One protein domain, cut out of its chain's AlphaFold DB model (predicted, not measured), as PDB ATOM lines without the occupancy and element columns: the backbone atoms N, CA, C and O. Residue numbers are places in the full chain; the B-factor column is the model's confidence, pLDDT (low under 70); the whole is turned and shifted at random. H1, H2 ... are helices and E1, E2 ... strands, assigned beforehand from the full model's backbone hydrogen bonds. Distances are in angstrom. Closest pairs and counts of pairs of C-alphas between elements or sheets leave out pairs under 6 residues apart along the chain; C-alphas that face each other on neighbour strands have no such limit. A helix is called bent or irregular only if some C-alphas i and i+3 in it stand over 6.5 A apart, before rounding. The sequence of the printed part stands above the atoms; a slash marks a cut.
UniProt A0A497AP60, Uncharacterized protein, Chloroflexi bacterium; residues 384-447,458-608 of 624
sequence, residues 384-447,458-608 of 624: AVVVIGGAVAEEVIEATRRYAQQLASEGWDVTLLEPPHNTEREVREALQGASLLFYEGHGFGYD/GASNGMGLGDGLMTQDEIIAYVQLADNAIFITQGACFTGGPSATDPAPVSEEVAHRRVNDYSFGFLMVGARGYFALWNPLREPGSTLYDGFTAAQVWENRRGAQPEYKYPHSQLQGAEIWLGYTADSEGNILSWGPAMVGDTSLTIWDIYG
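What this domain is: This is residues 384 to 447 and 458 to 608 of the 624 residues of an uncharacterized protein of Chloroflexi bacterium (UniProt A0A497AP60). One twisted sheet of eight strands runs through the middle, with H1 and H6 over one face and the long H5 over the other, three layers in all. E8, E9 and E10 form a meander at one end of the sheet, each strand the antiparallel neighbour of the one before, and a small hairpin of E4 and E5 is a separate sheet. The printed part has 215 residues, in the order E1 H1 E2 H2 E3 E4 E5 H3 E6 H4 H5 E7 H6 E8 E9 E10 H7, seven named helices and ten named strands, class mixed. It is compact, with a radius of gyration of the C-alphas of 16.1 A and spans of 48 by 40 by 35 A.

How they stand to each other: Start at edge strand E2, residues 413 to 417, then cross E1, 384 to 388, E3, 436 to 440, E6, 485 to 489, E7, 527 to 532, E10, 588 to 597, and E9, 575 to 582, to edge strand E8, 563 to 567. The neighbour pairs E2 and E1, E1 and E3, E3 and E6, and E6 and E7 are parallel: look, in that order, for N 386 and O 415, 2.8 A, N 387 and O 438, 2.8 A, N 437 and O 486, 2.9 A, and N 487 and O 529, 2.9 A, within hydrogen-bond range. The next pairs are antiparallel: N 530 and O 596, 2.8 A, N 577 and O 595, 2.8 A, N 564 and O 578, 2.9 A. H1, residues 394 to 409, is over E2 and E1 at a height over the sheet of 9.1 A. On the same face are H6, 550 to 555, over E10 at 9.2 A, and H7, 603 to 607, only just over E6 with 3 C-alphas. On the opposite face H5, 508 to 524, is over E7, E10 and E9 at 8.5 A; it is irregular, but only just, with C-alphas 518 and 521 6.8 A apart. H4, 492 to 495, touches H5, the closest C-alphas being Thr 495 and Val 515, 4.8 A. H3, 472 to 478, touches residues 518 to 524 of H5 alone, closest C-alphas Gln 472 and Gly 521, 5.2 A. H2, 424 to 430, only grazes the sheet with residues 426 to 430. E4, 462 to 464, and E5, 469 to 471, form an antiparallel hairpin, N 463 and O 470, 2.8 A. E1, H1, E2 and E6, H4, H5, E7 are strand-helix-strand units, parallel neighbour strands joined through helices, and E2, H2, E3 is a split one with E1 between; their crossovers are right-handed. H1, H2, H3, H6 and H7 have every O i to N i+4 pair within hydrogen-bond range, H5 11 of 13; H4 is too short for one.

Where its parts are: Find C-alpha 384, where E1 begins, at (157.957, 67.112, 279.650). H5 runs 24.3 A from C-alpha 508 at (143.130, 48.671, 303.507), H1 22.7 A, E9 22.2 A; E10, 24.2 A, bends by 53 degrees at residue 593. H7 ends at C-alpha 607, (151.422, 62.479, 272.477).

The domain as a whole: The C-alphas of Glu 429 and Glu 585 are farthest apart, 49.4 A. Residues 448 to 457 are not printed; C-alphas 447 and 458 are 14.7 A apart across this cut. The links H4 to H5 and E7 to H6 are long. Mean pLDDT of the printed part is 76.8; 55 residues are under 70, among them 496 to 505 and 536 to 548.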
ATOM      1  N   ALA A 384     157.699  67.898 278.448       91.75
ATOM      2  CA  ALA A 384     157.957  67.112 279.650       91.75
ATOM      3  C   ALA A 384     158.585  67.981 280.739       91.75
ATOM      4  O   ALA A 384     159.541  68.719 280.499       91.75
ATOM      5  N   VAL A 385     158.075  67.850 281.958       96.19
ATOM      6  CA  VAL A 385     158.627  68.497 283.146       96.19
ATOM      7  C   VAL A 385     159.111  67.412 284.093       96.19
ATOM      8  O   VAL A 385     158.328  66.589 284.567       96.19
ATOM      9  N   VAL A 386     160.414  67.407 284.343       94.56
ATOM     10  CA  VAL A 386     161.091  66.467 285.232       94.56
ATOM     11  C   VAL A 386     161.492  67.235 286.485       94.56
ATOM     12  O   VAL A 386     162.286  68.168 286.409       94.56
ATOM     13  N   VAL A 387     160.926  66.870 287.629       93.81
ATOM     14  CA  VAL A 387     161.134  67.556 288.906       93.81
ATOM     15  C   VAL A 387     161.838  66.618 289.872       93.81
ATOM     16  O   VAL A 387     161.338  65.537 290.182       93.81
ATOM     17  N   ILE A 388     162.987  67.052 290.377       90.94
ATOM     18  CA  ILE A 388     163.683  66.413 291.489       90.94
ATOM     19  C   ILE A 388     163.291  67.164 292.757       90.94
ATOM     20  O   ILE A 388     163.488  68.372 292.833       90.94
ATOM     21  N   GLY A 389     162.706  66.473 293.729       85.00
ATOM     22  CA  GLY A 389     162.262  67.035 294.999       85.00
ATOM     23  C   GLY A 389     163.390  67.266 296.010       85.00
ATOM     24  O   GLY A 389     164.579  67.114 295.723       85.00
ATOM     25  N   GLY A 390     163.004  67.642 297.229       75.38
ATOM     26  CA  GLY A 390     163.928  67.796 298.354       75.38
ATOM     27  C   GLY A 390     164.450  66.458 298.903       75.38
ATOM     28  O   GLY A 390     163.764  65.439 298.853       75.38
ATOM     29  N   ALA A 391     165.663  66.475 299.473       72.19
ATOM     30  CA  ALA A 391     166.280  65.347 300.191       72.19
ATOM     31  C   ALA A 391     166.425  64.029 299.389       72.19
ATOM     32  O   ALA A 391     166.370  62.937 299.954       72.19
ATOM     33  N   VAL A 392     166.647  64.127 298.077       76.75
ATOM     34  CA  VAL A 392     166.884  62.982 297.182       76.75
ATOM     35  C   VAL A 392     168.371  62.590 297.178       76.75
ATOM     36  O   VAL A 392     169.248  63.451 297.214       76.75
ATOM     37  N   ALA A 393     168.675  61.288 297.142       81.06
ATOM     38  CA  ALA A 393     170.052  60.787 297.094       81.06
ATOM     39  C   ALA A 393     170.736  61.099 295.747       81.06
ATOM     40  O   ALA A 393     170.112  60.965 294.697       81.06
ATOM     41  N   GLU A 394     172.038  61.417 295.760       83.81
ATOM     42  CA  GLU A 394     172.800  61.823 294.559       83.81
ATOM     43  C   GLU A 394     172.708  60.805 293.406       83.81
ATOM     44  O   GLU A 394     172.607  61.174 292.240       83.81
ATOM     45  N   GLU A 395     172.678  59.507 293.720       81.69
ATOM     46  CA  GLU A 395     172.527  58.445 292.716       81.69
ATOM     47  C   GLU A 395     171.191  58.521 291.961       81.69
ATOM     48  O   GLU A 395     171.137  58.209 290.770       81.69
ATOM     49  N   VAL A 396     170.120  58.926 292.652       79.25
ATOM     50  CA  VAL A 396     168.789  59.122 292.063       79.25
ATOM     51  C   VAL A 396     168.789  60.400 291.238       79.25
ATOM     52  O   VAL A 396     168.337  60.361 290.101       79.25
ATOM     53  N   ILE A 397     169.387  61.486 291.742       85.12
ATOM     54  CA  ILE A 397     169.523  62.751 290.999       85.12
ATOM     55  C   ILE A 397     170.184  62.506 289.640       85.12
ATOM     56  O   ILE A 397     169.657  62.868 288.590       85.12
ATOM     57  N   GLU A 398     171.320  61.818 289.651       85.50
ATOM     58  CA  GLU A 398     172.090  61.520 288.450       85.50
ATOM     59  C   GLU A 398     171.351  60.556 287.497       85.50
ATOM     60  O   GLU A 398     171.459  60.664 286.274       85.50
ATOM     61  N   ALA A 399     170.542  59.633 288.022       81.94
ATOM     62  CA  ALA A 399     169.678  58.793 287.196       81.94
ATOM     63  C   ALA A 399     168.523  59.587 286.553       81.94
ATOM     64  O   ALA A 399     168.246  59.396 285.367       81.94
ATOM     65  N   THR A 400     167.915  60.524 287.282       85.94
ATOM     66  CA  THR A 400     166.854  61.408 286.780       85.94
ATOM     67  C   THR A 400     167.370  62.378 285.717       85.94
ATOM     68  O   THR A 400     166.712  62.573 284.694       85.94
ATOM     69  N   ARG A 401     168.589  62.915 285.877       89.50
ATOM     70  CA  ARG A 401     169.267  63.716 284.838       89.50
ATOM     71  C   ARG A 401     169.404  62.954 283.528       89.50
ATOM     72  O   ARG A 401     169.091  63.489 282.466       89.50
ATOM     73  N   ARG A 402     169.844  61.693 283.594       84.69
ATOM     74  CA  ARG A 402     169.954  60.834 282.405       84.69
ATOM     75  C   ARG A 402     168.600  60.589 281.749       84.69
ATOM     76  O   ARG A 402     168.521  60.615 280.526       84.69
ATOM     77  N   TYR A 403     167.546  60.402 282.540       81.69
ATOM     78  CA  TYR A 403     166.190  60.258 282.015       81.69
ATOM     79  C   TYR A 403     165.705  61.528 281.294       81.69
ATOM     80  O   TYR A 403     165.216  61.451 280.168       81.69
ATOM     81  N   ALA A 404     165.927  62.711 281.872       87.62
ATOM     82  CA  ALA A 404     165.600  63.980 281.220       87.62
ATOM     83  C   ALA A 404     166.364  64.171 279.892       87.62
ATOM     84  O   ALA A 404     165.781  64.573 278.883       87.62
ATOM     85  N   GLN A 405     167.658  63.831 279.860       85.69
ATOM     86  CA  GLN A 405     168.473  63.869 278.637       85.69
ATOM     87  C   GLN A 405     167.966  62.892 277.573       85.69
ATOM     88  O   GLN A 405     167.972  63.207 276.382       85.69
ATOM     89  N   GLN A 406     167.517  61.716 278.000       79.12
ATOM     90  CA  GLN A 406     166.929  60.717 277.126       79.12
ATOM     91  C   GLN A 406     165.637  61.222 276.474       79.12
ATOM     92  O   GLN A 406     165.552  61.200 275.246       79.12
ATOM     93  N   LEU A 407     164.697  61.764 277.253       79.00
ATOM     94  CA  LEU A 407     163.474  62.376 276.718       79.00
ATOM     95  C   LEU A 407     163.799  63.457 275.674       79.00
ATOM     96  O   LEU A 407     163.238  63.466 274.579       79.00
ATOM     97  N   ALA A 408     164.769  64.329 275.964       85.62
ATOM     98  CA  ALA A 408     165.191  65.369 275.028       85.62
ATOM     99  C   ALA A 408     165.766  64.774 273.726       85.62
ATOM    100  O   ALA A 408     165.479  65.268 272.636       85.62
ATOM    101  N   SER A 409     166.535  63.680 273.816       78.50
ATOM    102  CA  SER A 409     167.072  62.976 272.640       78.50
ATOM    103  C   SER A 409     165.991  62.318 271.773       78.50
ATOM    104  O   SER A 409     166.188  62.143 270.571       78.50
ATOM    105  N   GLU A 410     164.838  62.009 272.368       74.94
ATOM    106  CA  GLU A 410     163.656  61.457 271.700       74.94
ATOM    107  C   GLU A 410     162.736  62.552 271.125       74.94
ATOM    108  O   GLU A 410     161.719  62.247 270.505       74.94
ATOM    109  N   GLY A 411     163.119  63.828 271.264       77.38
ATOM    110  CA  GLY A 411     162.437  64.968 270.651       77.38
ATOM    111  C   GLY A 411     161.448  65.692 271.562       77.38
ATOM    112  O   GLY A 411     160.656  66.484 271.058       77.38
ATOM    113  N   TRP A 412     161.481  65.443 272.873       83.88
ATOM    114  CA  TRP A 412     160.683  66.189 273.844       83.88
ATOM    115  C   TRP A 412     161.251  67.581 274.114       83.88
ATOM    116  O   TRP A 412     162.467  67.775 274.165       83.88
ATOM    117  N   ASP A 413     160.356  68.530 274.379       91.56
ATOM    118  CA  ASP A 413     160.714  69.783 275.038       91.56
ATOM    119  C   ASP A 413     160.793  69.537 276.549       91.56
ATOM    120  O   ASP A 413     159.771  69.426 277.230       91.56
ATOM    121  N   VAL A 414     162.012  69.348 277.060       94.00
ATOM    122  CA  VAL A 414     162.246  68.923 278.445       94.00
ATOM    123  C   VAL A 414     162.668  70.098 279.312       94.00
ATOM    124  O   VAL A 414     163.695  70.732 279.074       94.00
ATOM    125  N   THR A 415     161.924  70.318 280.393       97.50
ATOM    126  CA  THR A 415     162.332  71.175 281.511       97.50
ATOM    127  C   THR A 415     162.718  70.298 282.699       97.50
ATOM    128  O   THR A 415     161.870  69.589 283.239       97.50
ATOM    129  N   LEU A 416     163.987  70.338 283.107       96.56
ATOM    130  CA  LEU A 416     164.488  69.668 284.311       96.56
ATOM    131  C   LEU A 416     164.638  70.693 285.441       96.56
ATOM    132  O   LEU A 416     165.344  71.686 285.269       96.56
ATOM    133  N   LEU A 417     164.001  70.435 286.582       94.81
ATOM    134  CA  LEU A 417     164.056  71.273 287.779       94.81
ATOM    135  C   LEU A 417     164.685  70.492 288.934       94.81
ATOM    136  O   LEU A 417     164.202  69.423 289.309       94.81
ATOM    137  N   GLU A 418     165.753  71.040 289.509       91.19
ATOM    138  CA  GLU A 418     166.517  70.441 290.609       91.19
ATOM    139  C   GLU A 418     166.781  71.488 291.694       91.19
ATOM    140  O   GLU A 418     166.921  72.663 291.350       91.19
ATOM    141  N   PRO A 419     166.920  71.112 292.979       83.56
ATOM    142  CA  PRO A 419     167.293  72.061 294.024       83.56
ATOM    143  C   PRO A 419     168.578  72.844 293.688       83.56
ATOM    144  O   PRO A 419     169.567  72.233 293.274       83.56
ATOM    145  N   PRO A 420     168.618  74.177 293.898       81.25
ATOM    146  CA  PRO A 420     167.574  75.034 294.479       81.25
ATOM    147  C   PRO A 420     166.572  75.625 293.459       81.25
ATOM    148  O   PRO A 420     165.738  76.432 293.845       81.25
ATOM    149  N   HIS A 421     166.662  75.261 292.177       84.81
ATOM    150  CA  HIS A 421     165.842  75.753 291.055       84.81
ATOM    151  C   HIS A 421     164.584  74.906 290.810       84.81
ATOM    152  O   HIS A 421     164.158  74.683 289.675       84.81
ATOM    153  N   ASN A 422     164.030  74.354 291.883       87.94
ATOM    154  CA  ASN A 422     162.784  73.605 291.879       87.94
ATOM    155  C   ASN A 422     161.772  74.247 292.827       87.94
ATOM    156  O   ASN A 422     161.007  73.529 293.463       87.94
ATOM    157  N   THR A 423     161.787  75.576 292.943       84.56
ATOM    158  CA  THR A 423     160.850  76.313 293.798       84.56
ATOM    159  C   THR A 423     159.400  76.100 293.354       84.56
ATOM    160  O   THR A 423     159.141  75.792 292.186       84.56
ATOM    161  N   GLU A 424     158.428  76.296 294.254       81.25
ATOM    162  CA  GLU A 424     156.990  76.167 293.929       81.25
ATOM    163  C   GLU A 424     156.621  76.986 292.686       81.25
ATOM    164  O   GLU A 424     155.974  76.484 291.765       81.25
ATOM    165  N   ARG A 425     157.136  78.217 292.601       80.69
ATOM    166  CA  ARG A 425     156.948  79.096 291.447       80.69
ATOM    167  C   ARG A 425     157.527  78.509 290.157       80.69
ATOM    168  O   ARG A 425     156.837  78.526 289.139       80.69
ATOM    169  N   GLU A 426     158.769  78.030 290.178       87.12
ATOM    170  CA  GLU A 426     159.432  77.475 288.988       87.12
ATOM    171  C   GLU A 426     158.718  76.214 288.496       87.12
ATOM    172  O   GLU A 426     158.452  76.080 287.300       87.12
ATOM    173  N   VAL A 427     158.332  75.321 289.413       90.12
ATOM    174  CA  VAL A 427     157.573  74.106 289.091       90.12
ATOM    175  C   VAL A 427     156.208  74.465 288.505       90.12
ATOM    176  O   VAL A 427     155.832  73.956 287.448       90.12
ATOM    177  N   ARG A 428     155.483  75.393 289.132       84.56
ATOM    178  CA  ARG A 428     154.187  75.891 288.658       84.56
ATOM    179  C   ARG A 428     154.259  76.480 287.252       84.56
ATOM    180  O   ARG A 428     153.398  76.178 286.422       84.56
ATOM    181  N   GLU A 429     155.259  77.315 286.977       82.38
ATOM    182  CA  GLU A 429     155.479  77.917 285.657       82.38
ATOM    183  C   GLU A 429     155.856  76.848 284.616       82.38
ATOM    184  O   GLU A 429     155.304  76.829 283.511       82.38
ATOM    185  N   ALA A 430     156.726  75.903 284.980       91.25
ATOM    186  CA  ALA A 430     157.136  74.816 284.099       91.25
ATOM    187  C   ALA A 430     155.975  73.880 283.740       91.25
ATOM    188  O   ALA A 430     155.871  73.472 282.588       91.25
ATOM    189  N   LEU A 431     155.069  73.574 284.670       91.94
ATOM    190  CA  LEU A 431     153.985  72.609 284.455       91.94
ATOM    191  C   LEU A 431     152.897  73.054 283.467       91.94
ATOM    192  O   LEU A 431     152.121  72.218 283.004       91.94
ATOM    193  N   GLN A 432     152.831  74.337 283.103       87.38
ATOM    194  CA  GLN A 432     151.812  74.823 282.169       87.38
ATOM    195  C   GLN A 432     151.952  74.158 280.790       87.38
ATOM    196  O   GLN A 432     152.998  74.258 280.143       87.38
ATOM    197  N   GLY A 433     150.891  73.486 280.345       84.75
ATOM    198  CA  GLY A 433     150.813  72.744 279.088       84.75
ATOM    199  C   GLY A 433     151.701  71.502 279.018       84.75
ATOM    200  O   GLY A 433     151.965  71.021 277.921       84.75
ATOM    201  N   ALA A 434     152.201  70.991 280.147       91.38
ATOM    202  CA  ALA A 434     153.023  69.785 280.148       91.38
ATOM    203  C   ALA A 434     152.178  68.536 279.842       91.38
ATOM    204  O   ALA A 434     151.133  68.324 280.458       91.38
ATOM    205  N   SER A 435     152.647  67.699 278.916       88.19
ATOM    206  CA  SER A 435     152.066  66.382 278.606       88.19
ATOM    207  C   SER A 435     152.595  65.288 279.535       88.19
ATOM    208  O   SER A 435     151.936  64.270 279.741       88.19
ATOM    209  N   LEU A 436     153.777  65.500 280.116       88.38
ATOM    210  CA  LEU A 436     154.385  64.605 281.093       88.38
ATOM    211  C   LEU A 436     154.884  65.406 282.292       88.38
ATOM    212  O   LEU A 436     155.680  66.331 282.135       88.38
ATOM    213  N   LEU A 437     154.459  65.000 283.485       92.50
ATOM    214  CA  LEU A 437     155.131  65.326 284.735       92.50
ATOM    215  C   LEU A 437     155.813  64.061 285.259       92.50
ATOM    216  O   LEU A 437     155.167  63.028 285.431       92.50
ATOM    217  N   PHE A 438     157.108  64.152 285.528       90.62
ATOM    218  CA  PHE A 438     157.878  63.115 286.202       90.62
ATOM    219  C   PHE A 438     158.449  63.690 287.496       90.62
ATOM    220  O   PHE A 438     159.189  64.671 287.447       90.62
ATOM    221  N   TYR A 439     158.103  63.111 288.642       89.75
ATOM    222  CA  TYR A 439     158.547  63.583 289.954       89.75
ATOM    223  C   TYR A 439     159.349  62.511 290.691       89.75
ATOM    224  O   TYR A 439     158.857  61.416 290.976       89.75
ATOM    225  N   GLU A 440     160.582  62.862 291.037       86.06
ATOM    226  CA  GLU A 440     161.463  62.064 291.882       86.06
ATOM    227  C   GLU A 440     161.697  62.796 293.188       86.06
ATOM    228  O   GLU A 440     162.446  63.764 293.249       86.06
ATOM    229  N   GLY A 441     161.036  62.348 294.244       78.69
ATOM    230  CA  GLY A 441     161.133  62.976 295.547       78.69
ATOM    231  C   GLY A 441     160.139  62.385 296.525       78.69
ATOM    232  O   GLY A 441     159.290  61.562 296.178       78.69
ATOM    233  N   HIS A 442     160.237  62.826 297.771       73.75
ATOM    234  CA  HIS A 442     159.226  62.500 298.760       73.75
ATOM    235  C   HIS A 442     158.036  63.441 298.587       73.75
ATOM    236  O   HIS A 442     158.180  64.662 298.540       73.75
ATOM    237  N   GLY A 443     156.846  62.875 298.440       64.88
ATOM    238  CA  GLY A 443     155.617  63.616 298.653       64.88
ATOM    239  C   GLY A 443     155.422  63.917 300.131       64.88
ATOM    240  O   GLY A 443     156.045  63.281 300.983       64.88
ATOM    241  N   PHE A 444     154.535  64.853 300.448       60.62
ATOM    242  CA  PHE A 444     154.083  65.026 301.823       60.62
ATOM    243  C   PHE A 444     152.778  64.262 302.062       60.62
ATOM    244  O   PHE A 444     151.860  64.322 301.248       60.62
ATOM    245  N   GLY A 445     152.734  63.505 303.159       54.72
ATOM    246  CA  GLY A 445     151.588  62.710 303.590       54.72
ATOM    247  C   GLY A 445     151.929  61.901 304.847       54.72
ATOM    248  O   GLY A 445     152.666  60.926 304.751       54.72
ATOM    249  N   TYR A 446     151.347  62.299 305.990       45.34
ATOM    250  CA  TYR A 446     151.324  61.611 307.303       45.34
ATOM    251  C   TYR A 446     152.604  61.631 308.191       45.34
ATOM    252  O   TYR A 446     153.661  61.174 307.772       45.34
ATOM    253  N   ASP A 447     152.460  62.078 309.458       43.22
ATOM    254  CA  ASP A 447     153.428  61.965 310.578       43.22
ATOM    255  C   ASP A 447     152.739  61.333 311.823       43.22
ATOM    256  O   ASP A 447     151.758  61.889 312.320       43.22
ATOM    257  N   GLY A 458     141.950  66.374 302.925       42.38
ATOM    258  CA  GLY A 458     142.653  66.505 301.639       42.38
ATOM    259  C   GLY A 458     143.835  67.489 301.578       42.38
ATOM    260  O   GLY A 458     144.488  67.552 300.543       42.38
ATOM    261  N   ALA A 459     144.149  68.241 302.638       44.91
ATOM    262  CA  ALA A 459     145.047  69.407 302.550       44.91
ATOM    263  C   ALA A 459     146.561  69.134 302.741       44.91
ATOM    264  O   ALA A 459     147.350  70.074 302.722       44.91
ATOM    265  N   SER A 460     147.003  67.885 302.929       54.72
ATOM    266  CA  SER A 460     148.420  67.562 303.202       54.72
ATOM    267  C   SER A 460     149.161  66.856 302.061       54.72
ATOM    268  O   SER A 460     150.355  66.605 302.196       54.72
ATOM    269  N   ASN A 461     148.498  66.568 300.937       71.62
ATOM    270  CA  ASN A 461     149.122  65.928 299.773       71.62
ATOM    271  C   ASN A 461     149.839  66.964 298.903       71.62
ATOM    272  O   ASN A 461     149.368  68.091 298.780       71.62
ATOM    273  N   GLY A 462     150.946  66.594 298.262       77.81
ATOM    274  CA  GLY A 462     151.707  67.515 297.414       77.81
ATOM    275  C   GLY A 462     153.176  67.134 297.250       77.81
ATOM    276  O   GLY A 462     153.644  66.166 297.853       77.81
ATOM    277  N   MET A 463     153.906  67.894 296.439       84.62
ATOM    278  CA  MET A 463     155.308  67.639 296.089       84.62
ATOM    279  C   MET A 463     156.256  68.383 297.033       84.62
ATOM    280  O   MET A 463     156.180  69.605 297.139       84.62
ATOM    281  N   GLY A 464     157.160  67.662 297.697       81.62
ATOM    282  CA  GLY A 464     158.241  68.253 298.486       81.62
ATOM    283  C   GLY A 464     159.353  68.805 297.593       81.62
ATOM    284  O   GLY A 464     160.011  68.067 296.861       81.62
ATOM    285  N   LEU A 465     159.593  70.106 297.666       83.81
ATOM    286  CA  LEU A 465     160.549  70.828 296.828       83.81
ATOM    287  C   LEU A 465     161.829  71.164 297.606       83.81
ATOM    288  O   LEU A 465     161.953  70.868 298.794       83.81
ATOM    289  N   GLY A 466     162.832  71.728 296.928       70.81
ATOM    290  CA  GLY A 466     164.130  72.037 297.535       70.81
ATOM    291  C   GLY A 466     164.067  73.157 298.575       70.81
ATOM    292  O   GLY A 466     164.896  73.195 299.484       70.81
ATOM    293  N   ASP A 467     163.079  74.041 298.463       67.81
ATOM    294  CA  ASP A 467     162.866  75.221 299.301       67.81
ATOM    295  C   ASP A 467     161.516  75.216 300.045       67.81
ATOM    296  O   ASP A 467     161.219  76.159 300.779       67.81
ATOM    297  N   GLY A 468     160.699  74.168 299.890       71.44
ATOM    298  CA  GLY A 468     159.347  74.153 300.438       71.44
ATOM    299  C   GLY A 468     158.480  72.993 299.958       71.44
ATOM    300  O   GLY A 468     158.945  71.873 299.762       71.44
ATOM    301  N   LEU A 469     157.187  73.261 299.811       75.69
ATOM    302  CA  LEU A 469     156.150  72.301 299.443       75.69
ATOM    303  C   LEU A 469     155.264  72.942 298.375       75.69
ATOM    304  O   LEU A 469     154.942  74.118 298.494       75.69
ATOM    305  N   MET A 470     154.840  72.155 297.390       78.75
ATOM    306  CA  MET A 470     153.712  72.494 296.525       78.75
ATOM    307  C   MET A 470     152.544  71.567 296.857       78.75
ATOM    308  O   MET A 470     152.564  70.374 296.540       78.75
ATOM    309  N   THR A 471     151.544  72.108 297.536       73.81
ATOM    310  CA  THR A 471     150.347  71.407 298.002       73.81
ATOM    311  C   THR A 471     149.421  71.024 296.849       73.81
ATOM    312  O   THR A 471     149.449  71.584 295.754       73.81
ATOM    313  N   GLN A 472     148.541  70.061 297.103       74.38
ATOM    314  CA  GLN A 472     147.493  69.647 296.183       74.38
ATOM    315  C   GLN A 472     146.560  70.806 295.817       74.38
ATOM    316  O   GLN A 472     146.143  70.902 294.664       74.38
ATOM    317  N   ASP A 473     146.250  71.684 296.771       64.62
ATOM    318  CA  ASP A 473     145.421  72.860 296.523       64.62
ATOM    319  C   ASP A 473     146.126  73.826 295.560       64.62
ATOM    320  O   ASP A 473     145.529  74.244 294.570       64.62
ATOM    321  N   GLU A 474     147.418  74.093 295.759       69.44
ATOM    322  CA  GLU A 474     148.219  74.901 294.828       69.44
ATOM    323  C   GLU A 474     148.315  74.250 293.442       69.44
ATOM    324  O   GLU A 474     148.159  74.922 292.422       69.44
ATOM    325  N   ILE A 475     148.487  72.927 293.366       77.75
ATOM    326  CA  ILE A 475     148.443  72.209 292.087       77.75
ATOM    327  C   ILE A 475     147.102  72.475 291.394       77.75
ATOM    328  O   ILE A 475     147.096  72.984 290.275       77.75
ATOM    329  N   ILE A 476     145.973  72.222 292.065       70.25
ATOM    330  CA  ILE A 476     144.619  72.421 291.515       70.25
ATOM    331  C   ILE A 476     144.386  73.871 291.071       70.25
ATOM    332  O   ILE A 476     143.718  74.105 290.059       70.25
ATOM    333  N   ALA A 477     144.912  74.829 291.827       59.06
ATOM    334  CA  ALA A 477     144.757  76.253 291.579       59.06
ATOM    335  C   ALA A 477     145.514  76.728 290.343       59.06
ATOM    336  O   ALA A 477     144.979  77.488 289.527       59.06
ATOM    337  N   TYR A 478     146.771  76.302 290.233       66.31
ATOM    338  CA  TYR A 478     147.737  76.976 289.384       66.31
ATOM    339  C   TYR A 478     148.214  76.141 288.211       66.31
ATOM    340  O   TYR A 478     148.675  76.711 287.225       66.31
ATOM    341  N   VAL A 479     148.131  74.815 288.287       77.50
ATOM    342  CA  VAL A 479     148.659  73.939 287.244       77.50
ATOM    343  C   VAL A 479     147.601  73.679 286.178       77.50
ATOM    344  O   VAL A 479     146.435  73.398 286.459       77.50
ATOM    345  N   GLN A 480     148.020  73.757 284.918       77.56
ATOM    346  CA  GLN A 480     147.224  73.300 283.787       77.56
ATOM    347  C   GLN A 480     148.097  72.421 282.914       77.56
ATOM    348  O   GLN A 480     148.921  72.922 282.158       77.56
ATOM    349  N   LEU A 481     147.924  71.113 283.034       86.50
ATOM    350  CA  LEU A 481     148.589  70.164 282.157       86.50
ATOM    351  C   LEU A 481     147.913  70.156 280.782       86.50
ATOM    352  O   LEU A 481     146.779  70.623 280.631       86.50
ATOM    353  N   ALA A 482     148.617  69.617 279.790       85.88
ATOM    354  CA  ALA A 482     148.012  69.311 278.504       85.88
ATOM    355  C   ALA A 482     146.913  68.241 278.647       85.88
ATOM    356  O   ALA A 482     146.877  67.465 279.607       85.88
ATOM    357  N   ASP A 483     146.021  68.185 277.666       77.25
ATOM    358  CA  ASP A 483     145.014  67.148 277.535       77.25
ATOM    359  C   ASP A 483     145.703  65.783 277.492       77.25
ATOM    360  O   ASP A 483     146.727  65.607 276.830       77.25
ATOM    361  N   ASN A 484     145.124  64.810 278.198       79.06
ATOM    362  CA  ASN A 484     145.660  63.453 278.329       79.06
ATOM    363  C   ASN A 484     147.047  63.369 278.989       79.06
ATOM    364  O   ASN A 484     147.702  62.337 278.860       79.06
ATOM    365  N   ALA A 485     147.490  64.400 279.715       86.56
ATOM    366  CA  ALA A 485     148.777  64.348 280.393       86.56
ATOM    367  C   ALA A 485     148.885  63.160 281.361       86.56
ATOM    368  O   ALA A 485     147.889  62.651 281.894       86.56
ATOM    369  N   ILE A 486     150.119  62.739 281.622       86.69
ATOM    370  CA  ILE A 486     150.423  61.726 282.629       86.69
ATOM    371  C   ILE A 486     151.296  62.320 283.723       86.69
ATOM    372  O   ILE A 486     152.228  63.079 283.455       86.69
ATOM    373  N   PHE A 487     151.020  61.897 284.955       89.50
ATOM    374  CA  PHE A 487     151.919  62.070 286.080       89.50
ATOM    375  C   PHE A 487     152.554  60.734 286.493       89.50
ATOM    376  O   PHE A 487     151.846  59.774 286.793       89.50
ATOM    377  N   ILE A 488     153.887  60.682 286.529       86.38
ATOM    378  CA  ILE A 488     154.674  59.559 287.054       86.38
ATOM    379  C   ILE A 488     155.461  60.041 288.271       86.38
ATOM    380  O   ILE A 488     156.146  61.058 288.206       86.38
ATOM    381  N   THR A 489     155.389  59.301 289.374       85.00
ATOM    382  CA  THR A 489     156.091  59.637 290.615       85.00
ATOM    383  C   THR A 489     156.698  58.413 291.287       85.00
ATOM    384  O   THR A 489     156.097  57.334 291.292       85.00
ATOM    385  N   GLN A 490     157.839  58.597 291.959       78.12
ATOM    386  CA  GLN A 490     158.361  57.650 292.953       78.12
ATOM    387  C   GLN A 490     157.527  57.713 294.248       78.12
ATOM    388  O   GLN A 490     157.992  58.125 295.309       78.12
ATOM    389  N   GLY A 491     156.235  57.393 294.122       68.56
ATOM    390  CA  GLY A 491     155.209  57.679 295.120       68.56
ATOM    391  C   GLY A 491     154.747  56.516 295.978       68.56
ATOM    392  O   GLY A 491     154.047  56.758 296.959       68.56
ATOM    393  N   ALA A 492     155.132  55.275 295.653       67.56
ATOM    394  CA  ALA A 492     154.498  54.098 296.247       67.56
ATOM    395  C   ALA A 492     154.512  54.115 297.786       67.56
ATOM    396  O   ALA A 492     153.502  53.772 298.383       67.56
ATOM    397  N   CYS A 493     155.579  54.603 298.428       67.56
ATOM    398  CA  CYS A 493     155.704  54.655 299.891       67.56
ATOM    399  C   CYS A 493     154.688  55.578 300.592       67.56
ATOM    400  O   CYS A 493     154.358  55.341 301.745       67.56
ATOM    401  N   PHE A 494     154.237  56.658 299.945       68.31
ATOM    402  CA  PHE A 494     153.391  57.684 300.579       68.31
ATOM    403  C   PHE A 494     152.001  57.804 299.946       68.31
ATOM    404  O   PHE A 494     151.085  58.333 300.573       68.31
ATOM    405  N   THR A 495     151.802  57.274 298.737       72.06
ATOM    406  CA  THR A 495     150.499  57.296 298.058       72.06
ATOM    407  C   THR A 495     149.658  56.065 298.333       72.06
ATOM    408  O   THR A 495     148.446  56.161 298.290       72.06
ATOM    409  N   GLY A 496     150.259  54.902 298.579       64.12
ATOM    410  CA  GLY A 496     149.509  53.660 298.815       64.12
ATOM    411  C   GLY A 496     150.160  52.764 299.862       64.12
ATOM    412  O   GLY A 496     149.461  52.146 300.654       64.12
ATOM    413  N   GLY A 497     151.491  52.748 299.883       64.56
ATOM    414  CA  GLY A 497     152.370  52.003 300.774       64.56
ATOM    415  C   GLY A 497     152.502  52.555 302.195       64.56
ATOM    416  O   GLY A 497     151.961  53.618 302.522       64.56
ATOM    417  N   PRO A 498     153.227  51.814 303.055       59.88
ATOM    418  CA  PRO A 498     153.630  52.297 304.366       59.88
ATOM    419  C   PRO A 498     154.710  53.384 304.237       59.88
ATOM    420  O   PRO A 498     155.710  53.206 303.534       59.88
ATOM    421  N   SER A 499     154.538  54.487 304.960       61.50
ATOM    422  CA  SER A 499     155.578  55.488 305.165       61.50
ATOM    423  C   SER A 499     156.627  54.961 306.153       61.50
ATOM    424  O   SER A 499     156.376  54.026 306.916       61.50
ATOM    425  N   ALA A 500     157.815  55.576 306.179       54.75
ATOM    426  CA  ALA A 500     158.911  55.181 307.077       54.75
ATOM    427  C   ALA A 500     158.540  55.222 308.573       54.75
ATOM    428  O   ALA A 500     159.264  54.691 309.415       54.75
ATOM    429  N   THR A 501     157.428  55.872 308.898       54.97
ATOM    430  CA  THR A 501     156.952  56.098 310.253       54.97
ATOM    431  C   THR A 501     155.715  55.259 310.596       54.97
ATOM    432  O   THR A 501     155.325  55.217 311.761       54.97
ATOM    433  N   ASP A 502     155.094  54.582 309.623       60.47
ATOM    434  CA  ASP A 502     153.890  53.780 309.852       60.47
ATOM    435  C   ASP A 502     154.187  52.553 310.746       60.47
ATOM    436  O   ASP A 502     155.120  51.785 310.479       60.47
ATOM    437  N   PRO A 503     153.398  52.320 311.813       56.69
ATOM    438  CA  PRO A 503     153.560  51.141 312.652       56.69
ATOM    439  C   PRO A 503     152.962  49.906 311.961       56.69
ATOM    440  O   PRO A 503     151.756  49.685 312.020       56.69
ATOM    441  N   ALA A 504     153.820  49.068 311.364       61.56
ATOM    442  CA  ALA A 504     153.423  47.844 310.646       61.56
ATOM    443  C   ALA A 504     152.440  48.143 309.471       61.56
ATOM    444  O   ALA A 504     152.189  49.316 309.193       61.56
ATOM    445  N   PRO A 505     151.958  47.163 308.673       67.69
ATOM    446  CA  PRO A 505     151.241  47.505 307.445       67.69
ATOM    447  C   PRO A 505     149.950  48.274 307.748       67.69
ATOM    448  O   PRO A 505     149.138  47.852 308.573       67.69
ATOM    449  N   VAL A 506     149.768  49.408 307.066       74.25
ATOM    450  CA  VAL A 506     148.561  50.237 307.181       74.25
ATOM    451  C   VAL A 506     147.313  49.461 306.743       74.25
ATOM    452  O   VAL A 506     147.396  48.536 305.932       74.25
ATOM    453  N   SER A 507     146.142  49.822 307.273       78.44
ATOM    454  CA  SER A 507     144.886  49.156 306.902       78.44
ATOM    455  C   SER A 507     144.511  49.406 305.435       78.44
ATOM    456  O   SER A 507     144.914  50.406 304.843       78.44
ATOM    457  N   GLU A 508     143.687  48.519 304.864       82.00
ATOM    458  CA  GLU A 508     143.130  48.671 303.507       82.00
ATOM    459  C   GLU A 508     142.426  50.016 303.318       82.00
ATOM    460  O   GLU A 508     142.673  50.717 302.342       82.00
ATOM    461  N   GLU A 509     141.620  50.430 304.298       79.00
ATOM    462  CA  GLU A 509     140.922  51.716 304.269       79.00
ATOM    463  C   GLU A 509     141.892  52.903 304.176       79.00
ATOM    464  O   GLU A 509     141.665  53.832 303.396       79.00
ATOM    465  N   VAL A 510     142.997  52.866 304.928       77.50
ATOM    466  CA  VAL A 510     144.014  53.926 304.902       77.50
ATOM    467  C   VAL A 510     144.738  53.944 303.558       77.50
ATOM    468  O   VAL A 510     144.894  55.016 302.976       77.50
ATOM    469  N   ALA A 511     145.136  52.782 303.037       79.88
ATOM    470  CA  ALA A 511     145.812  52.687 301.745       79.88
ATOM    471  C   ALA A 511     144.918  53.179 300.594       79.88
ATOM    472  O   ALA A 511     145.358  53.982 299.769       79.88
ATOM    473  N   HIS A 512     143.642  52.776 300.583       82.31
ATOM    474  CA  HIS A 512     142.657  53.205 299.586       82.31
ATOM    475  C   HIS A 512     142.403  54.713 299.642       82.31
ATOM    476  O   HIS A 512     142.333  55.381 298.608       82.31
ATOM    477  N   ARG A 513     142.299  55.272 300.852       78.25
ATOM    478  CA  ARG A 513     142.144  56.714 301.043       78.25
ATOM    479  C   ARG A 513     143.373  57.482 300.559       78.25
ATOM    480  O   ARG A 513     143.203  58.458 299.837       78.25
ATOM    481  N   ARG A 514     144.591  57.050 300.909       80.38
ATOM    482  CA  ARG A 514     145.837  57.732 300.507       80.38
ATOM    483  C   ARG A 514     145.951  57.843 298.987       80.38
ATOM    484  O   ARG A 514     146.192  58.937 298.483       80.38
ATOM    485  N   VAL A 515     145.709  56.757 298.250       84.50
ATOM    486  CA  VAL A 515     145.884  56.770 296.787       84.50
ATOM    487  C   VAL A 515     144.825  57.629 296.108       84.50
ATOM    488  O   VAL A 515     145.133  58.400 295.194       84.50
ATOM    489  N   ASN A 516     143.587  57.545 296.596       80.75
ATOM    490  CA  ASN A 516     142.482  58.367 296.133       80.75
ATOM    491  C   ASN A 516     142.778  59.857 296.362       80.75
ATOM    492  O   ASN A 516     142.692  60.657 295.435       80.75
ATOM    493  N   ASP A 517     143.159  60.225 297.584       75.38
ATOM    494  CA  ASP A 517     143.330  61.623 297.964       75.38
ATOM    495  C   ASP A 517     144.581  62.225 297.309       75.38
ATOM    496  O   ASP A 517     144.555  63.383 296.905       75.38
ATOM    497  N   TYR A 518     145.670  61.469 297.151       81.94
ATOM    498  CA  TYR A 518     146.922  62.006 296.610       81.94
ATOM    499  C   TYR A 518     146.873  62.208 295.087       81.94
ATOM    500  O   TYR A 518     147.329  63.233 294.576       81.94
ATOM    501  N   SER A 519     146.271  61.266 294.355       84.44
ATOM    502  CA  SER A 519     146.139  61.358 292.891       84.44
ATOM    503  C   SER A 519     145.150  62.441 292.439       84.44
ATOM    504  O   SER A 519     145.306  62.996 291.347       84.44
ATOM    505  N   PHE A 520     144.177  62.794 293.291       79.19
ATOM    506  CA  PHE A 520     143.084  63.713 292.977       79.19
ATOM    507  C   PHE A 520     143.555  65.032 292.348       79.19
ATOM    508  O   PHE A 520     143.104  65.385 291.260       79.19
ATOM    509  N   GLY A 521     144.488  65.746 292.983       76.00
ATOM    510  CA  GLY A 521     144.948  67.058 292.514       76.00
ATOM    511  C   GLY A 521     145.524  67.060 291.104       76.00
ATOM    512  O   GLY A 521     145.222  67.948 290.313       76.00
ATOM    513  N   PHE A 522     146.298  66.033 290.765       84.56
ATOM    514  CA  PHE A 522     146.934  65.914 289.456       84.56
ATOM    515  C   PHE A 522     145.918  65.567 288.365       84.56
ATOM    516  O   PHE A 522     145.929  66.156 287.281       84.56
ATOM    517  N   LEU A 523     144.981  64.666 288.673       80.69
ATOM    518  CA  LEU A 523     143.897  64.313 287.755       80.69
ATOM    519  C   LEU A 523     142.970  65.509 287.479       80.69
ATOM    520  O   LEU A 523     142.438  65.673 286.384       80.69
ATOM    521  N   MET A 524     142.820  66.399 288.460       72.31
ATOM    522  CA  MET A 524     142.013  67.616 288.351       72.31
ATOM    523  C   MET A 524     142.611  68.682 287.429       72.31
ATOM    524  O   MET A 524     141.866  69.512 286.900       72.31
ATOM    525  N   VAL A 525     143.932  68.679 287.229       74.38
ATOM    526  CA  VAL A 525     144.634  69.710 286.443       74.38
ATOM    527  C   VAL A 525     144.905  69.314 284.997       74.38
ATOM    528  O   VAL A 525     145.461  70.119 284.248       74.38
ATOM    529  N   GLY A 526     144.457  68.128 284.583       76.31
ATOM    530  CA  GLY A 526     144.547  67.642 283.203       76.31
ATOM    531  C   GLY A 526     145.167  66.254 283.075       76.31
ATOM    532  O   GLY A 526     145.073  65.662 282.000       76.31
ATOM    533  N   ALA A 527     145.749  65.699 284.148       84.69
ATOM    534  CA  ALA A 527     146.271  64.345 284.074       84.69
ATOM    535  C   ALA A 527     145.119  63.354 283.877       84.69
ATOM    536  O   ALA A 527     144.113  63.390 284.584       84.69
ATOM    537  N   ARG A 528     145.265  62.436 282.928       83.81
ATOM    538  CA  ARG A 528     144.349  61.298 282.783       83.81
ATOM    539  C   ARG A 528     144.956  59.995 283.277       83.81
ATOM    540  O   ARG A 528     144.208  59.044 283.473       83.81
ATOM    541  N   GLY A 529     146.266  59.966 283.510       86.38
ATOM    542  CA  GLY A 529     146.964  58.859 284.152       86.38
ATOM    543  C   GLY A 529     147.864  59.352 285.280       86.38
ATOM    544  O   GLY A 529     148.579  60.344 285.135       86.38
ATOM    545  N   TYR A 530     147.832  58.640 286.396       88.69
ATOM    546  CA  TYR A 530     148.664  58.849 287.570       88.69
ATOM    547  C   TYR A 530     149.339  57.524 287.925       88.69
ATOM    548  O   TYR A 530     148.646  56.531 288.150       88.69
ATOM    549  N   PHE A 531     150.667  57.501 287.989       85.69
ATOM    550  CA  PHE A 531     151.457  56.304 288.272       85.69
ATOM    551  C   PHE A 531     152.364  56.559 289.470       85.69
ATOM    552  O   PHE A 531     153.336  57.307 289.378       85.69
ATOM    553  N   ALA A 532     152.064  55.909 290.591       86.19
ATOM    554  CA  ALA A 532     152.915  55.902 291.770       86.19
ATOM    555  C   ALA A 532     153.685  54.584 291.860       86.19
ATOM    556  O   ALA A 532     153.115  53.540 292.177       86.19
ATOM    557  N   LEU A 533     154.988  54.648 291.591       80.94
ATOM    558  CA  LEU A 533     155.895  53.500 291.525       80.94
ATOM    559  C   LEU A 533     156.880  53.508 292.706       80.94
ATOM    560  O   LEU A 533     157.086  54.551 293.329       80.94
ATOM    561  N   TRP A 534     157.485  52.361 293.041       76.19
ATOM    562  CA  TRP A 534     158.529  52.310 294.085       76.19
ATOM    563  C   TRP A 534     159.852  52.875 293.604       76.19
ATOM    564  O   TRP A 534     160.569  53.524 294.357       76.19
ATOM    565  N   ASN A 535     160.186  52.577 292.354       73.94
ATOM    566  CA  ASN A 535     161.358  53.104 291.690       73.94
ATOM    567  C   ASN A 535     161.063  53.181 290.188       73.94
ATOM    568  O   ASN A 535     161.291  52.197 289.472       73.94
ATOM    569  N   PRO A 536     160.531  54.313 289.700       68.62
ATOM    570  CA  PRO A 536     160.156  54.450 288.297       68.62
ATOM    571  C   PRO A 536     161.374  54.327 287.361       68.62
ATOM    572  O   PRO A 536     161.207  54.013 286.190       68.62
ATOM    573  N   LEU A 537     162.601  54.493 287.872       68.94
ATOM    574  CA  LEU A 537     163.845  54.339 287.111       68.94
ATOM    575  C   LEU A 537     164.393  52.895 287.079       68.94
ATOM    576  O   LEU A 537     165.316  52.625 286.310       68.94
ATOM    577  N   ARG A 538     163.892  51.964 287.914       57.28
ATOM    578  CA  ARG A 538     164.436  50.589 288.054       57.28
ATOM    579  C   ARG A 538     163.415  49.458 287.888       57.28
ATOM    580  O   ARG A 538     163.825  48.317 287.661       57.28
ATOM    581  N   GLU A 539     162.117  49.716 288.020       54.19
ATOM    582  CA  GLU A 539     161.089  48.687 287.826       54.19
ATOM    583  C   GLU A 539     160.876  48.387 286.328       54.19
ATOM    584  O   GLU A 539     160.700  49.319 285.545       54.19
ATOM    585  N   PRO A 540     160.861  47.113 285.879       42.44
ATOM    586  CA  PRO A 540     160.687  46.781 284.456       42.44
ATOM    587  C   PRO A 540     159.234  46.898 283.975       42.44
ATOM    588  O   PRO A 540     158.641  45.943 283.479       42.44
ATOM    589  N   GLY A 541     158.656  48.080 284.124       48.34
ATOM    590  CA  GLY A 541     157.334  48.436 283.634       48.34
ATOM    591  C   GLY A 541     157.141  49.939 283.716       48.34
ATOM    592  O   GLY A 541     156.637  50.440 284.712       48.34
ATOM    593  N   SER A 542     157.604  50.660 282.700       46.84
ATOM    594  CA  SER A 542     157.336  52.103 282.519       46.84
ATOM    595  C   SER A 542     157.847  52.668 281.179       46.84
ATOM    596  O   SER A 542     157.732  53.864 280.934       46.84
ATOM    597  N   THR A 543     158.333  51.825 280.254       46.75
ATOM    598  CA  THR A 543     158.400  52.208 278.842       46.75
ATOM    599  C   THR A 543     156.964  52.213 278.345       46.75
ATOM    600  O   THR A 543     156.339  51.164 278.181       46.75
ATOM    601  N   LEU A 544     156.420  53.404 278.157       49.69
ATOM    602  CA  LEU A 544     155.190  53.600 277.425       49.69
ATOM    603  C   LEU A 544     155.429  53.081 275.979       49.69
ATOM    604  O   LEU A 544     156.061  53.750 275.164       49.69
ATOM    605  N   TYR A 545     154.973  51.859 275.663       49.09
ATOM    606  CA  TYR A 545     155.072  51.263 274.320       49.09
ATOM    607  C   TYR A 545     153.983  51.765 273.372       49.09
ATOM    608  O   TYR A 545     152.797  51.675 273.679       49.09
ATOM    609  N   ASP A 546     154.377  52.171 272.170       48.38
ATOM    610  CA  ASP A 546     153.442  52.437 271.081       48.38
ATOM    611  C   ASP A 546     152.417  51.283 270.912       48.38
ATOM    612  O   ASP A 546     152.786  50.109 270.812       48.38
ATOM    613  N   GLY A 547     151.125  51.625 270.951       57.31
ATOM    614  CA  GLY A 547     149.995  50.701 270.804       57.31
ATOM    615  C   GLY A 547     149.478  50.041 272.089       57.31
ATOM    616  O   GLY A 547     148.463  49.347 272.027       57.31
ATOM    617  N   PHE A 548     150.119  50.261 273.242       65.06
ATOM    618  CA  PHE A 548     149.637  49.767 274.534       65.06
ATOM    619  C   PHE A 548     148.780  50.818 275.247       65.06
ATOM    620  O   PHE A 548     149.062  52.017 275.217       65.06
ATOM    621  N   THR A 549     147.730  50.344 275.911       75.88
ATOM    622  CA  THR A 549     146.937  51.141 276.852       75.88
ATOM    623  C   THR A 549     147.661  51.281 278.191       75.88
ATOM    624  O   THR A 549     148.499  50.445 278.542       75.88
ATOM    625  N   ALA A 550     147.305  52.296 278.976       76.81
ATOM    626  CA  ALA A 550     147.821  52.519 280.321       76.81
ATOM    627  C   ALA A 550     147.656  51.275 281.214       76.81
ATOM    628  O   ALA A 550     148.599  50.888 281.904       76.81
ATOM    629  N   ALA A 551     146.516  50.578 281.118       78.44
ATOM    630  CA  ALA A 551     146.310  49.290 281.780       78.44
ATOM    631  C   ALA A 551     147.322  48.227 281.345       78.44
ATOM    632  O   ALA A 551     147.914  47.555 282.182       78.44
ATOM    633  N   GLN A 552     147.564  48.073 280.044       76.06
ATOM    634  CA  GLN A 552     148.507  47.056 279.576       76.06
ATOM    635  C   GLN A 552     149.955  47.397 279.952       76.06
ATOM    636  O   GLN A 552     150.750  46.490 280.191       76.06
ATOM    637  N   VAL A 553     150.317  48.680 280.022       73.06
ATOM    638  CA  VAL A 553     151.627  49.109 280.544       73.06
ATOM    639  C   VAL A 553     151.750  48.730 282.018       73.06
ATOM    640  O   VAL A 553     152.765  48.171 282.432       73.06
ATOM    641  N   TRP A 554     150.692  48.966 282.789       77.88
ATOM    642  CA  TRP A 554     150.630  48.646 284.206       77.88
ATOM    643  C   TRP A 554     150.704  47.141 284.501       77.88
ATOM    644  O   TRP A 554     151.461  46.724 285.379       77.88
ATOM    645  N   GLU A 555     149.966  46.310 283.761       76.50
ATOM    646  CA  GLU A 555     149.914  44.850 283.956       76.50
ATOM    647  C   GLU A 555     151.213  44.149 283.552       76.50
ATOM    648  O   GLU A 555     151.582  43.133 284.142       76.50
ATOM    649  N   ASN A 556     151.941  44.697 282.574       69.75
ATOM    650  CA  ASN A 556     153.182  44.103 282.079       69.75
ATOM    651  C   ASN A 556     154.420  44.439 282.925       69.75
ATOM    652  O   ASN A 556     155.534  44.060 282.554       69.75
ATOM    653  N   ARG A 557     154.261  45.119 284.067       70.56
ATOM    654  CA  ARG A 557     155.384  45.408 284.963       70.56
ATOM    655  C   ARG A 557     155.972  44.123 285.551       70.56
ATOM    656  O   ARG A 557     155.262  43.253 286.062       70.56
ATOM    657  N   ARG A 558     157.297  43.978 285.508       55.31
ATOM    658  CA  ARG A 558     157.962  42.802 286.096       55.31
ATOM    659  C   ARG A 558     157.773  42.794 287.613       55.31
ATOM    660  O   ARG A 558     158.104  43.760 288.286       55.31
ATOM    661  N   GLY A 559     157.294  41.667 288.138       58.88
ATOM    662  CA  GLY A 559     156.943  41.542 289.553       58.88
ATOM    663  C   GLY A 559     155.520  42.001 289.878       58.88
ATOM    664  O   GLY A 559     155.273  42.352 291.031       58.88
ATOM    665  N   ALA A 560     154.616  42.003 288.882       61.38
ATOM    666  CA  ALA A 560     153.193  42.290 289.043       61.38
ATOM    667  C   ALA A 560     152.622  41.596 290.289       61.38
ATOM    668  O   ALA A 560     152.659  40.372 290.431       61.38
ATOM    669  N   GLN A 561     152.156  42.434 291.206       69.88
ATOM    670  CA  GLN A 561     151.541  42.041 292.463       69.88
ATOM    671  C   GLN A 561     150.038  41.845 292.249       69.88
ATOM    672  O   GLN A 561     149.495  42.411 291.297       69.88
ATOM    673  N   PRO A 562     149.344  41.081 293.107       74.62
ATOM    674  CA  PRO A 562     147.890  41.147 293.147       74.62
ATOM    675  C   PRO A 562     147.428  42.580 293.461       74.62
ATOM    676  O   PRO A 562     148.158  43.373 294.064       74.62
ATOM    677  N   GLU A 563     146.222  42.921 293.005       84.25
ATOM    678  CA  GLU A 563     145.729  44.299 293.016       84.25
ATOM    679  C   GLU A 563     144.261  44.381 293.401       84.25
ATOM    680  O   GLU A 563     143.454  43.528 293.025       84.25
ATOM    681  N   TYR A 564     143.912  45.479 294.061       86.81
ATOM    682  CA  TYR A 564     142.536  45.932 294.173       86.81
ATOM    683  C   TYR A 564     142.224  46.909 293.043       86.81
ATOM    684  O   TYR A 564     142.942  47.891 292.855       86.81
ATOM    685  N   LYS A 565     141.131  46.647 292.319       91.12
ATOM    686  CA  LYS A 565     140.586  47.536 291.286       91.12
ATOM    687  C   LYS A 565     139.248  48.097 291.757       91.12
ATOM    688  O   LYS A 565     138.337  47.327 292.066       91.12
ATOM    689  N   TYR A 566     139.136  49.416 291.859       90.44
ATOM    690  CA  TYR A 566     137.928  50.088 292.349       90.44
ATOM    691  C   TYR A 566     137.794  51.504 291.772       90.44
ATOM    692  O   TYR A 566     138.792  52.109 291.384       90.44
ATOM    693  N   PRO A 567     136.571  52.060 291.685       84.06
ATOM    694  CA  PRO A 567     136.371  53.408 291.162       84.06
ATOM    695  C   PRO A 567     136.964  54.473 292.091       84.06
ATOM    696  O   PRO A 567     136.898  54.360 293.316       84.06
ATOM    697  N   HIS A 568     137.468  55.554 291.500       84.62
ATOM    698  CA  HIS A 568     137.894  56.735 292.241       84.62
ATOM    699  C   HIS A 568     136.681  57.395 292.916       84.62
ATOM    700  O   HIS A 568     135.679  57.706 292.272       84.62
ATOM    701  N   SER A 569     136.767  57.663 294.222       72.50
ATOM    702  CA  SER A 569     135.609  58.126 295.006       72.50
ATOM    703  C   SER A 569     135.160  59.555 294.657       72.50
ATOM    704  O   SER A 569     133.980  59.888 294.758       72.50
ATOM    705  N   GLN A 570     136.103  60.402 294.234       65.44
ATOM    706  CA  GLN A 570     135.878  61.809 293.890       65.44
ATOM    707  C   GLN A 570     135.806  62.108 292.380       65.44
ATOM    708  O   GLN A 570     135.381  63.207 292.021       65.44
ATOM    709  N   LEU A 571     136.214  61.180 291.502       64.69
ATOM    710  CA  LEU A 571     136.307  61.403 290.054       64.69
ATOM    711  C   LEU A 571     135.545  60.324 289.286       64.69
ATOM    712  O   LEU A 571     135.949  59.166 289.219       64.69
ATOM    713  N   GLN A 572     134.427  60.718 288.680       67.69
ATOM    714  CA  GLN A 572     133.599  59.797 287.913       67.69
ATOM    715  C   GLN A 572     134.350  59.293 286.672       67.69
ATOM    716  O   GLN A 572     134.812  60.089 285.860       67.69
ATOM    717  N   GLY A 573     134.420  57.971 286.509       69.50
ATOM    718  CA  GLY A 573     135.055  57.326 285.355       69.50
ATOM    719  C   GLY A 573     136.563  57.099 285.490       69.50
ATOM    720  O   GLY A 573     137.133  56.467 284.608       69.50
ATOM    721  N   ALA A 574     137.195  57.556 286.576       79.88
ATOM    722  CA  ALA A 574     138.562  57.169 286.914       79.88
ATOM    723  C   ALA A 574     138.561  55.875 287.741       79.88
ATOM    724  O   ALA A 574     137.725  55.694 288.632       79.88
ATOM    725  N   GLU A 575     139.510  54.987 287.461       89.62
ATOM    726  CA  GLU A 575     139.701  53.726 288.179       89.62
ATOM    727  C   GLU A 575     141.031  53.753 288.940       89.62
ATOM    728  O   GLU A 575     141.997  54.348 288.468       89.62
ATOM    729  N   ILE A 576     141.073  53.140 290.124       90.12
ATOM    730  CA  ILE A 576     142.268  52.967 290.956       90.12
ATOM    731  C   ILE A 576     142.664  51.494 290.936       90.12
ATOM    732  O   ILE A 576     141.823  50.624 291.166       90.12
ATOM    733  N   TRP A 577     143.937  51.227 290.652       91.19
ATOM    734  CA  TRP A 577     144.566  49.910 290.661       91.19
ATOM    735  C   TRP A 577     145.694  49.946 291.689       91.19
ATOM    736  O   TRP A 577     146.753  50.513 291.428       91.19
ATOM    737  N   LEU A 578     145.454  49.386 292.873       89.56
ATOM    738  CA  LEU A 578     146.390  49.423 293.998       89.56
ATOM    739  C   LEU A 578     147.001  48.039 294.226       89.56
ATOM    740  O   LEU A 578     146.291  47.096 294.579       89.56
ATOM    741  N   GLY A 579     148.316  47.921 294.034       88.06
ATOM    742  CA  GLY A 579     149.050  46.679 294.266       88.06
ATOM    743  C   GLY A 579     149.299  46.398 295.749       88.06
ATOM    744  O   GLY A 579     149.423  47.323 296.549       88.06
ATOM    745  N   TYR A 580     149.430  45.123 296.116       86.50
ATOM    746  CA  TYR A 580     149.778  44.700 297.476       86.50
ATOM    747  C   TYR A 580     150.589  43.401 297.488       86.50
ATOM    748  O   TYR A 580     150.477  42.571 296.595       86.50
ATOM    749  N   THR A 581     151.387  43.190 298.530       84.94
ATOM    750  CA  THR A 581     152.042  41.903 298.800       84.94
ATOM    751  C   THR A 581     151.288  41.181 299.910       84.94
ATOM    752  O   THR A 581     150.939  41.820 300.906       84.94
ATOM    753  N   ALA A 582     151.108  39.868 299.800       84.12
ATOM    754  CA  ALA A 582     150.507  39.048 300.849       84.12
ATOM    755  C   ALA A 582     151.360  37.812 301.161       84.12
ATOM    756  O   ALA A 582     152.149  37.366 300.324       84.12
ATOM    757  N   ASP A 583     151.215  37.274 302.371       85.88
ATOM    758  CA  ASP A 583     151.787  35.976 302.728       85.88
ATOM    759  C   ASP A 583     151.012  34.811 302.078       85.88
ATOM    760  O   ASP A 583     150.027  34.997 301.360       85.88
ATOM    761  N   SER A 584     151.455  33.575 302.326       85.19
ATOM    762  CA  SER A 584     150.799  32.369 301.804       85.19
ATOM    763  C   SER A 584     149.382  32.138 302.339       85.19
ATOM    764  O   SER A 584     148.658  31.309 301.793       85.19
ATOM    765  N   GLU A 585     149.000  32.827 303.414       85.56
ATOM    766  CA  GLU A 585     147.683  32.750 304.050       85.56
ATOM    767  C   GLU A 585     146.744  33.860 303.542       85.56
ATOM    768  O   GLU A 585     145.553  33.847 303.847       85.56
ATOM    769  N   GLY A 586     147.257  34.775 302.712       81.38
ATOM    770  CA  GLY A 586     146.515  35.893 302.140       81.38
ATOM    771  C   GLY A 586     146.501  37.143 303.020       81.38
ATOM    772  O   GLY A 586     145.799  38.095 302.683       81.38
ATOM    773  N   ASN A 587     147.269  37.181 304.115       82.56
ATOM    774  CA  ASN A 587     147.372  38.379 304.942       82.56
ATOM    775  C   ASN A 587     148.238  39.419 304.233       82.56
ATOM    776  O   ASN A 587     149.345  39.121 303.779       82.56
ATOM    777  N   ILE A 588     147.744  40.655 304.159       82.94
ATOM    778  CA  ILE A 588     148.458  41.755 303.509       82.94
ATOM    779  C   ILE A 588     149.691  42.124 304.338       82.94
ATOM    780  O   ILE A 588     149.592  42.489 305.508       82.94
ATOM    781  N   LEU A 589     150.858  42.039 303.701       79.31
ATOM    782  CA  LEU A 589     152.157  42.367 304.285       79.31
ATOM    783  C   LEU A 589     152.576  43.806 303.990       79.31
ATOM    784  O   LEU A 589     153.256  44.427 304.802       79.31
ATOM    785  N   SER A 590     152.208  44.328 302.820       79.75
ATOM    786  CA  SER A 590     152.488  45.705 302.420       79.75
ATOM    787  C   SER A 590     151.604  46.122 301.251       79.75
ATOM    788  O   SER A 590     151.220  45.294 300.423       79.75
ATOM    789  N   TRP A 591     151.311  47.413 301.186       84.25
ATOM    790  CA  TRP A 591     150.720  48.051 300.017       84.25
ATOM    791  C   TRP A 591     151.827  48.556 299.104       84.25
ATOM    792  O   TRP A 591     152.905  48.915 299.575       84.25
ATOM    793  N   GLY A 592     151.572  48.539 297.804       78.75
ATOM    794  CA  GLY A 592     152.576  48.734 296.774       78.75
ATOM    795  C   GLY A 592     152.239  49.867 295.806       78.75
ATOM    796  O   GLY A 592     151.609  50.854 296.191       78.75
ATOM    797  N   PRO A 593     152.694  49.755 294.549       84.56
ATOM    798  CA  PRO A 593     152.511  50.805 293.564       84.56
ATOM    799  C   PRO A 593     151.024  50.943 293.206       84.56
ATOM    800  O   PRO A 593     150.261  49.975 293.303       84.56
ATOM    801  N   ALA A 594     150.627  52.130 292.742       87.75
ATOM    802  CA  ALA A 594     149.276  52.370 292.246       87.75
ATOM    803  C   ALA A 594     149.225  53.054 290.872       87.75
ATOM    804  O   ALA A 594     150.037  53.931 290.575       87.75
ATOM    805  N   MET A 595     148.217  52.692 290.078       88.31
ATOM    806  CA  MET A 595     147.784  53.431 288.894       88.31
ATOM    807  C   MET A 595     146.396  54.006 289.140       88.31
ATOM    808  O   MET A 595     145.528  53.330 289.689       88.31
ATOM    809  N   VAL A 596     146.176  55.247 288.713       89.12
ATOM    810  CA  VAL A 596     144.870  55.902 288.793       89.12
ATOM    811  C   VAL A 596     144.555  56.632 287.493       89.12
ATOM    812  O   VAL A 596     145.427  57.295 286.934       89.12
ATOM    813  N   GLY A 597     143.310  56.549 287.025       85.81
ATOM    814  CA  GLY A 597     142.820  57.345 285.899       85.81
ATOM    815  C   GLY A 597     142.121  56.524 284.820       85.81
ATOM    816  O   GLY A 597     141.415  55.567 285.135       85.81
ATOM    817  N   ASP A 598     142.271  56.928 283.556       84.31
ATOM    818  CA  ASP A 598     141.719  56.194 282.413       84.31
ATOM    819  C   ASP A 598     142.660  55.065 281.985       84.31
ATOM    820  O   ASP A 598     143.752  55.282 281.460       84.31
ATOM    821  N   THR A 599     142.193  53.837 282.172       80.88
ATOM    822  CA  THR A 599     142.905  52.607 281.831       80.88
ATOM    823  C   THR A 599     143.002  52.351 280.333       80.88
ATOM    824  O   THR A 599     143.891  51.613 279.905       80.88
ATOM    825  N   SER A 600     142.133  52.978 279.536       80.12
ATOM    826  CA  SER A 600     142.102  52.853 278.078       80.12
ATOM    827  C   SER A 600     143.022  53.830 277.345       80.12
ATOM    828  O   SER A 600     143.249  53.636 276.152       80.12
ATOM    829  N   LEU A 601     143.585  54.822 278.051       76.75
ATOM    830  CA  LEU A 601     144.537  55.788 277.502       76.75
ATOM    831  C   LEU A 601     145.640  55.080 276.737       76.75
ATOM    832  O   LEU A 601     146.380  54.279 277.308       76.75
ATOM    833  N   THR A 602     145.792  55.424 275.471       72.94
ATOM    834  CA  THR A 602     146.958  55.030 274.705       72.94
ATOM    835  C   THR A 602     147.993  56.135 274.743       72.94
ATOM    836  O   THR A 602     147.709  57.320 274.891       72.94
ATOM    837  N   ILE A 603     149.223  55.725 274.515       62.34
ATOM    838  CA  ILE A 603     150.367  56.588 274.225       62.34
ATOM    839  C   ILE A 603     150.111  57.589 273.107       62.34
ATOM    840  O   ILE A 603     150.551  58.735 273.199       62.34
ATOM    841  N   TRP A 604     149.319  57.207 272.108       62.91
ATOM    842  CA  TRP A 604     148.887  58.134 271.073       62.91
ATOM    843  C   TRP A 604     148.031  59.273 271.606       62.91
ATOM    844  O   TRP A 604     148.223  60.416 271.193       62.91
ATOM    845  N   ASP A 605     147.138  58.979 272.548       66.00
ATOM    846  CA  ASP A 605     146.268  59.984 273.153       66.00
ATOM    847  C   ASP A 605     147.079  61.011 273.956       66.00
ATOM    848  O   ASP A 605     146.725  62.187 273.981       66.00
ATOM    849  N   ILE A 606     148.191  60.585 274.563       62.25
ATOM    850  CA  ILE A 606     149.083  61.439 275.364       62.25
ATOM    851  C   ILE A 606     149.974  62.315 274.470       62.25
ATOM    852  O   ILE A 606     150.215  63.478 274.793       62.25
ATOM    853  N   TYR A 607     150.464  61.779 273.344       60.41
ATOM    854  CA  TYR A 607     151.422  62.479 272.477       60.41
ATOM    855  C   TYR A 607     150.781  63.319 271.372       60.41
ATOM    856  O   TYR A 607     151.413  64.251 270.882       60.41
ATOM    857  N   GLY A 608     149.568  62.988 270.923       52.56
ATOM    858  CA  GLY A 608     148.902  63.679 269.809       52.56
ATOM    859  C   GLY A 608     149.610  63.565 268.446       52.56
ATOM    860  O   GLY A 608     149.117  64.107 267.456       52.56
TER     861      GLY A 608